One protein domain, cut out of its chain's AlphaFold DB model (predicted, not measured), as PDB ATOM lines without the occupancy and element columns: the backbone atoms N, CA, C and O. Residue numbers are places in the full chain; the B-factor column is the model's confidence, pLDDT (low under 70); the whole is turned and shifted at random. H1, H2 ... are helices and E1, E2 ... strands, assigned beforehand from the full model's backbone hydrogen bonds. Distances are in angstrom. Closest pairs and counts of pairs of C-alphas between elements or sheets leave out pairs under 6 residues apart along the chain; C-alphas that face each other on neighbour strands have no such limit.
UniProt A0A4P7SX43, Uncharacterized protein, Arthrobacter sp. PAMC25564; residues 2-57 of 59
ATOM      1  N   ALA A   2      24.590 -45.548  21.790       92.62
ATOM      2  CA  ALA A   2      25.806 -44.785  21.450       92.62
ATOM      3  C   ALA A   2      26.256 -43.742  22.496       92.62
ATOM      4  O   ALA A   2      27.417 -43.752  22.890       92.62
ATOM      5  N   ARG A   3      25.343 -42.898  23.005       96.12
ATOM      6  CA  ARG A   3      25.686 -41.874  24.007       96.12
ATOM      7  C   ARG A   3      26.120 -42.457  25.358       96.12
ATOM      8  O   ARG A   3      27.035 -41.933  25.975       96.12
ATOM      9  N   LEU A   4      25.494 -43.550  25.801       96.56
ATOM     10  CA  LEU A   4      25.891 -44.231  27.039       96.56
ATOM     11  C   LEU A   4      27.262 -44.893  26.877       96.56
ATOM     12  O   LEU A   4      28.112 -44.766  27.748       96.56
ATOM     13  N   THR A   5      27.506 -45.537  25.732       97.06
ATOM     14  CA  THR A   5      28.810 -46.122  25.399       97.06
ATOM     15  C   THR A   5      29.917 -45.068  25.348       97.06
ATOM     16  O   THR A   5      31.007 -45.303  25.865       97.06
ATOM     17  N   GLU A   6      29.650 -43.910  24.740       97.56
ATOM     18  CA  GLU A   6      30.578 -42.776  24.712       97.56
ATOM     19  C   GLU A   6      30.904 -42.303  26.131       97.56
ATOM     20  O   GLU A   6      32.073 -42.260  26.502       97.56
ATOM     21  N   GLN A   7      29.886 -42.083  26.964       97.62
ATOM     22  CA  GLN A   7      30.079 -41.648  28.347       97.62
ATOM     23  C   GLN A   7      30.851 -42.674  29.192       97.62
ATOM     24  O   GLN A   7      31.696 -42.304  30.008       97.62
ATOM     25  N   CYS A   8      30.629 -43.976  28.975       97.94
ATOM     26  CA  CYS A   8      31.446 -45.020  29.593       97.94
ATOM     27  C   CYS A   8      32.924 -44.889  29.216       97.94
ATOM     28  O   CYS A   8      33.781 -45.001  30.090       97.94
ATOM     29  N   ARG A   9      33.230 -44.631  27.940       97.38
ATOM     30  CA  ARG A   9      34.612 -44.467  27.465       97.38
ATOM     31  C   ARG A   9      35.247 -43.164  27.939       97.38
ATOM     32  O   ARG A   9      36.432 -43.160  28.252       97.38
ATOM     33  N   GLU A  10      34.477 -42.085  28.056       97.94
ATOM     34  CA  GLU A  10      34.946 -40.829  28.653       97.94
ATOM     35  C   GLU A  10      35.357 -41.020  30.124       97.94
ATOM     36  O   GLU A  10      36.385 -40.499  30.552       97.94
ATOM     37  N   LEU A  11      34.591 -41.800  30.897       97.50
ATOM     38  CA  LEU A  11      34.817 -41.976  32.337       97.50
ATOM     39  C   LEU A  11      35.811 -43.095  32.685       97.50
ATOM     40  O   LEU A  11      36.604 -42.963  33.623       97.50
ATOM     41  N   LEU A  12      35.757 -44.225  31.979       97.75
ATOM     42  CA  LEU A  12      36.602 -45.392  32.252       97.75
ATOM     43  C   LEU A  12      37.860 -45.449  31.384       97.75
ATOM     44  O   LEU A  12      38.836 -46.077  31.796       97.75
ATOM     45  N   GLY A  13      37.863 -44.757  30.246       97.25
ATOM     46  CA  GLY A  13      38.923 -44.788  29.248       97.25
ATOM     47  C   GLY A  13      38.468 -45.434  27.932       97.25
ATOM     48  O   GLY A  13      37.481 -46.174  27.902       97.25
ATOM     49  N   PRO A  14      39.190 -45.169  26.830       95.88
ATOM     50  CA  PRO A  14      38.790 -45.589  25.486       95.88
ATOM     51  C   PRO A  14      38.693 -47.113  25.318       95.88
ATOM     52  O   PRO A  14      37.858 -47.581  24.545       95.88
ATOM     53  N   ASP A  15      39.488 -47.872  26.076       95.94
ATOM     54  CA  ASP A  15      39.553 -49.338  26.013       95.94
ATOM     55  C   ASP A  15      38.507 -50.041  26.892       95.94
ATOM     56  O   ASP A  15      38.540 -51.263  27.043       95.94
ATOM     57  N   ALA A  16      37.576 -49.293  27.495       98.06
ATOM     58  CA  ALA A  16      36.506 -49.881  28.288       98.06
ATOM     59  C   ALA A  16      35.653 -50.832  27.430       98.06
ATOM     60  O   ALA A  16      35.126 -50.453  26.377       98.06
ATOM     61  N   SER A  17      35.492 -52.064  27.910       98.19
ATOM     62  CA  SER A  17      34.549 -53.017  27.332       98.19
ATOM     63  C   SER A  17      33.146 -52.612  27.758       98.19
ATOM     64  O   SER A  17      32.904 -52.429  28.949       98.19
ATOM     65  N   VAL A  18      32.237 -52.440  26.801       98.38
ATOM     66  CA  VAL A  18      30.860 -51.997  27.052       98.38
ATOM     67  C   VAL A  18      29.897 -53.038  26.504       98.38
ATOM     68  O   VAL A  18      29.962 -53.377  25.323       98.38
ATOM     69  N   SER A  19      28.980 -53.506  27.345       98.19
ATOM     70  CA  SER A  19      27.926 -54.454  26.983       98.19
ATOM     71  C   SER A  19      26.551 -53.904  27.341       98.19
ATOM     72  O   SER A  19      26.396 -53.193  28.336       98.19
ATOM     73  N   GLU A  20      25.538 -54.255  26.554       98.00
ATOM     74  CA  GLU A  20      24.148 -53.934  26.883       98.00
ATOM     75  C   GLU A  20      23.694 -54.703  28.130       98.00
ATOM     76  O   GLU A  20      24.039 -55.872  28.314       98.00
ATOM     77  N   SER A  21      22.918 -54.038  28.988       97.56
ATOM     78  CA  SER A  21      22.222 -54.713  30.086       97.56
ATOM     79  C   SER A  21      20.905 -55.312  29.573       97.56
ATOM     80  O   SER A  21      20.186 -54.619  28.847       97.56
ATOM     81  N   PRO A  22      20.525 -56.540  29.981       96.69
ATOM     82  CA  PRO A  22      19.212 -57.115  29.671       96.69
ATOM     83  C   PRO A  22      18.033 -56.244  30.129       96.69
ATOM     84  O   PRO A  22      16.959 -56.297  29.539       96.69
ATOM     85  N   GLU A  23      18.240 -55.425  31.161       96.19
ATOM     86  CA  GLU A  23      17.242 -54.503  31.720       96.19
ATOM     87  C   GLU A  23      17.282 -53.111  31.054       96.19
ATOM     88  O   GLU A  23      16.598 -52.180  31.476       96.19
ATOM     89  N   GLY A  24      18.077 -52.965  29.989       96.81
ATOM     90  CA  GLY A  24      18.298 -51.725  29.258       96.81
ATOM     91  C   GLY A  24      19.459 -50.894  29.809       96.81
ATOM     92  O   GLY A  24      19.826 -50.971  30.980       96.81
ATOM     93  N   GLY A  25      20.038 -50.057  28.945       97.62
ATOM     94  CA  GLY A  25      21.260 -49.309  29.251       97.62
ATOM     95  C   GLY A  25      22.515 -50.147  29.004       97.62
ATOM     96  O   GLY A  25      22.492 -51.082  28.202       97.62
ATOM     97  N   VAL A  26      23.622 -49.800  29.660       98.44
ATOM     98  CA  VAL A  26      24.915 -50.479  29.459       98.44
ATOM     99  C   VAL A  26      25.681 -50.658  30.763       98.44
ATOM    100  O   VAL A  26      25.565 -49.857  31.685       98.44
ATOM    101  N   VAL A  27      26.530 -51.677  30.797       98.38
ATOM    102  CA  VAL A  27      27.560 -51.863  31.818       98.38
ATOM    103  C   VAL A  27      28.915 -51.787  31.130       98.38
ATOM    104  O   VAL A  27      29.085 -52.329  30.036       98.38
ATOM    105  N   ALA A  28      29.870 -51.106  31.759       98.38
ATOM    106  CA  ALA A  28      31.225 -50.989  31.247       98.38
ATOM    107  C   ALA A  28      32.279 -51.390  32.278       98.38
ATOM    108  O   ALA A  28      32.146 -51.095  33.467       98.38
ATOM    109  N   GLU A  29      33.350 -52.022  31.808       98.44
ATOM    110  CA  GLU A  29      34.467 -52.485  32.631       98.44
ATOM    111  C   GLU A  29      35.812 -52.080  32.015       98.44
ATOM    112  O   GLU A  29      36.003 -52.133  30.798       98.44
ATOM    113  N   ALA A  30      36.754 -51.673  32.869       97.69
ATOM    114  CA  ALA A  30      38.132 -51.346  32.512       97.69
ATOM    115  C   ALA A  30      39.078 -51.790  33.642       97.69
ATOM    116  O   ALA A  30      39.262 -51.092  34.645       97.69
ATOM    117  N   GLY A  31      39.668 -52.981  33.499       94.19
ATOM    118  CA  GLY A  31      40.480 -53.602  34.548       94.19
ATOM    119  C   GLY A  31      39.652 -53.863  35.808       94.19
ATOM    120  O   GLY A  31      38.665 -54.585  35.762       94.19
ATOM    121  N   SER A  32      40.036 -53.258  36.935       95.62
ATOM    122  CA  SER A  32      39.305 -53.365  38.207       95.62
ATOM    123  C   SER A  32      38.178 -52.339  38.372       95.62
ATOM    124  O   SER A  32      37.537 -52.299  39.422       95.62
ATOM    125  N   ARG A  33      37.968 -51.452  37.390       96.88
ATOM    126  CA  ARG A  33      36.935 -50.411  37.436       96.88
ATOM    127  C   ARG A  33      35.706 -50.872  36.668       96.88
ATOM    128  O   ARG A  33      35.826 -51.409  35.571       96.88
ATOM    129  N   ARG A  34      34.532 -50.580  37.219       97.44
ATOM    130  CA  ARG A  34      33.233 -50.844  36.600       97.44
ATOM    131  C   ARG A  34      32.367 -49.597  36.683       97.44
ATOM    132  O   ARG A  34      32.411 -48.883  37.683       97.44
ATOM    133  N   LEU A  35      31.593 -49.349  35.637       98.00
ATOM    134  CA  LEU A  35      30.566 -48.319  35.596       98.00
ATOM    135  C   LEU A  35      29.254 -48.962  35.158       98.00
ATOM    136  O   LEU A  35      29.173 -49.537  34.072       98.00
ATOM    137  N   ASP A  36      28.240 -48.857  36.008       98.06
ATOM    138  CA  ASP A  36      26.900 -49.353  35.728       98.06
ATOM    139  C   ASP A  36      26.003 -48.187  35.297       98.06
ATOM    140  O   ASP A  36      25.698 -47.302  36.095       98.06
ATOM    141  N   LEU A  37      25.634 -48.163  34.016       97.50
ATOM    142  CA  LEU A  37      24.646 -47.246  33.442       97.50
ATOM    143  C   LEU A  37      23.430 -48.039  32.932       97.50
ATOM    144  O   LEU A  37      22.846 -47.700  31.894       97.50
ATOM    145  N   SER A  38      23.077 -49.134  33.610       98.06
ATOM    146  CA  SER A  38      21.810 -49.825  33.377       98.06
ATOM    147  C   SER A  38      20.633 -48.946  33.810       98.06
ATOM    148  O   SER A  38      20.766 -48.080  34.677       98.06
ATOM    149  N   LEU A  39      19.464 -49.134  33.191       97.25
ATOM    150  CA  LEU A  39      18.280 -48.335  33.523       97.25
ATOM    151  C   LEU A  39      17.859 -48.460  34.998       97.25
ATOM    152  O   LEU A  39      17.547 -47.416  35.574       97.25
ATOM    153  N   PRO A  40      17.892 -49.646  35.644       96.88
ATOM    154  CA  PRO A  40      17.630 -49.747  37.079       96.88
ATOM    155  C   PRO A  40      18.621 -48.931  37.921       96.88
ATOM    156  O   PRO A  40      18.195 -48.138  38.757       96.88
ATOM    157  N   ALA A  41      19.925 -49.034  37.641       97.25
ATOM    158  CA  ALA A  41      20.947 -48.275  38.363       97.25
ATOM    159  C   ALA A  41      20.772 -46.757  38.182       97.25
ATOM    160  O   ALA A  41      20.844 -45.989  39.140       97.25
ATOM    161  N   LEU A  42      20.484 -46.305  36.957       96.19
ATOM    162  CA  LEU A  42      20.205 -44.896  36.674       96.19
ATOM    163  C   LEU A  42      18.930 -44.404  37.367       96.19
ATOM    164  O   LEU A  42      18.895 -43.264  37.832       96.19
ATOM    165  N   ALA A  43      17.893 -45.239  37.448       95.00
ATOM    166  CA  ALA A  43      16.668 -44.907  38.161       95.00
ATOM    167  C   ALA A  43      16.938 -44.729  39.661       95.00
ATOM    168  O   ALA A  43      16.528 -43.717  40.225       95.00
ATOM    169  N   GLU A  44      17.681 -45.644  40.286       94.06
ATOM    170  CA  GLU A  44      18.075 -45.528  41.693       94.06
ATOM    171  C   GLU A  44      18.885 -44.256  41.956       94.06
ATOM    172  O   GLU A  44      18.507 -43.464  42.818       94.06
ATOM    173  N   LEU A  45      19.923 -44.000  41.152       94.31
ATOM    174  CA  LEU A  45      20.736 -42.784  41.256       94.31
ATOM    175  C   LEU A  45      19.895 -41.510  41.097       94.31
ATOM    176  O   LEU A  45      20.103 -40.528  41.809       94.31
ATOM    177  N   THR A  46      18.930 -41.518  40.176       94.56
ATOM    178  CA  THR A  46      18.032 -40.376  39.960       94.56
ATOM    179  C   THR A  46      17.118 -40.168  41.165       94.56
ATOM    180  O   THR A  46      16.964 -39.033  41.616       94.56
ATOM    181  N   LEU A  47      16.544 -41.240  41.716       92.94
ATOM    182  CA  LEU A  47      15.704 -41.154  42.909       92.94
ATOM    183  C   LEU A  47      16.503 -40.647  44.115       92.94
ATOM    184  O   LEU A  47      16.027 -39.781  44.842       92.94
ATOM    185  N   ASP A  48      17.736 -41.110  44.294       92.25
ATOM    186  CA  ASP A  48      18.601 -40.658  45.388       92.25
ATOM    187  C   ASP A  48      19.042 -39.195  45.230       92.25
ATOM    188  O   ASP A  48      19.329 -38.520  46.219       92.25
ATOM    189  N   SER A  49      19.046 -38.667  44.001       94.50
ATOM    190  CA  SER A  49      19.371 -37.262  43.733       94.50
ATOM    191  C   SER A  49      18.255 -36.272  44.098       94.50
ATOM    192  O   SER A  49      18.519 -35.073  44.200       94.50
ATOM    193  N   ILE A  50      17.018 -36.747  44.308       94.88
ATOM    194  CA  ILE A  50      15.847 -35.905  44.592       94.88
ATOM    195  C   ILE A  50      15.374 -36.163  46.036       94.88
ATOM    196  O   ILE A  50      14.746 -37.189  46.307       94.88
ATOM    197  N   PRO A  51      15.615 -35.236  46.982       93.31
ATOM    198  CA  PRO A  51      15.213 -35.417  48.376       93.31
ATOM    199  C   PRO A  51      13.713 -35.705  48.527       93.31
ATOM    200  O   PRO A  51      12.876 -34.999  47.968       93.31
ATOM    201  N   GLY A  52      13.373 -36.743  49.295       90.75
ATOM    202  CA  GLY A  52      11.989 -37.122  49.609       90.75
ATOM    203  C   GLY A  52      11.218 -37.832  48.487       90.75
ATOM    204  O   GLY A  52      10.106 -38.293  48.729       90.75
ATOM    205  N   VAL A  53      11.774 -37.994  47.277       91.56
ATOM    206  CA  VAL A  53      11.037 -38.602  46.148       91.56
ATOM    207  C   VAL A  53      10.643 -40.060  46.407       91.56
ATOM    208  O   VAL A  53       9.568 -40.488  45.990       91.56
ATOM    209  N   ARG A  54      11.472 -40.822  47.135       87.31
ATOM    210  CA  ARG A  54      11.197 -42.230  47.472       87.31
ATOM    211  C   ARG A  54       9.925 -42.382  48.311       87.31
ATOM    212  O   ARG A  54       9.178 -43.337  48.117       87.31
ATOM    213  N   GLU A  55       9.641 -41.412  49.177       89.88
ATOM    214  CA  GLU A  55       8.478 -41.429  50.073       89.88
ATOM    215  C   GLU A  55       7.143 -41.351  49.319       89.88
ATOM    216  O   GLU A  55       6.102 -41.713  49.867       89.88
ATOM    217  N   LEU A  56       7.156 -40.916  48.053       89.00
ATOM    218  CA  LEU A  56       5.960 -40.841  47.211       89.00
ATOM    219  C   LEU A  56       5.453 -42.220  46.748       89.00
ATOM    220  O   LEU A  56       4.301 -42.321  46.335       89.00
ATOM    221  N   TRP A  57       6.280 -43.270  46.829       80.38
ATOM    222  CA  TRP A  57       5.934 -44.635  46.398       80.38
ATOM    223  C   TRP A  57       5.986 -45.686  47.510       80.38
ATOM    224  O   TRP A  57       5.450 -46.775  47.332       80.38
TER     225      TRP A  57
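This is residues 2 to 57 of the 59 residues of an uncharacterized protein of Arthrobacter sp. PAMC25564 (UniProt A0A4P7SX43). A small antiparallel sheet, E1 to E3, has H1 packed over one face, and from the end of E3 an arm of H2 and the short H3 leads away and makes the length. The printed part has 56 residues, with three named helices and three named strands in the order H1 E1 E2 E3 H2 H3; the class is mixed, helices and strands. The sheet's order is E1, E2, E3. The whole is loose, with a radius of gyration of the C-alphas of 13.0 A, and only just elongated, spanning 40 by 20 by 20 A.

H1, residues 2 to 12, is on the sheet of E1, residues 17 to 20, E2, residues 25 to 30, and E3, residues 33 to 38: two layers, a helix on one face of a sheet. Its height over the sheet is 8.7 A, and its closest C-alphas to E2 are those of Leu 12 and Ala 30, 6.2 A. It runs along the strands, only just, at 28 degrees to E2 on the local plane. The strands form a meander, each the antiparallel neighbour of the one before. In the hairpin E1 and E2, N 17 and O 29 are within hydrogen-bond range at 2.9 A; in the hairpin E2 and E3, N 35 and O 28 are at 2.8 A. H2, residues 39 to 49, only grazes the sheet with its residues 39 to 45. H2 and H3, residues 53 to 56, touch only at the corner, and only just, with 3 pairs of C-alphas within 8 A; the closest are those of Leu 47 and Val 53, 6.2 A. H1 and H2 are apart. Every O i to N i+4 pair is within hydrogen-bond range in H1 and H2; H3 is too short for one.

H1 begins at C-alpha 2 (25.806, -44.785, 21.450) and is 15.3 A long. E1 measures 10.5 A, E2 17.3 A, E3 15.7 A and H2 15.1 A. H3 ends at C-alpha 56 (5.960, -40.841, 47.211).

The C-alphas farthest apart, of Asp 15 and Leu 56, are 40.6 A apart. Residues 46 to 53, of which 46 to 49 belong to H2, stand free. The printed part has no cut, and the links between the named elements are tight. The mean pLDDT of the printed part is 95.7, and no printed residue is under 70.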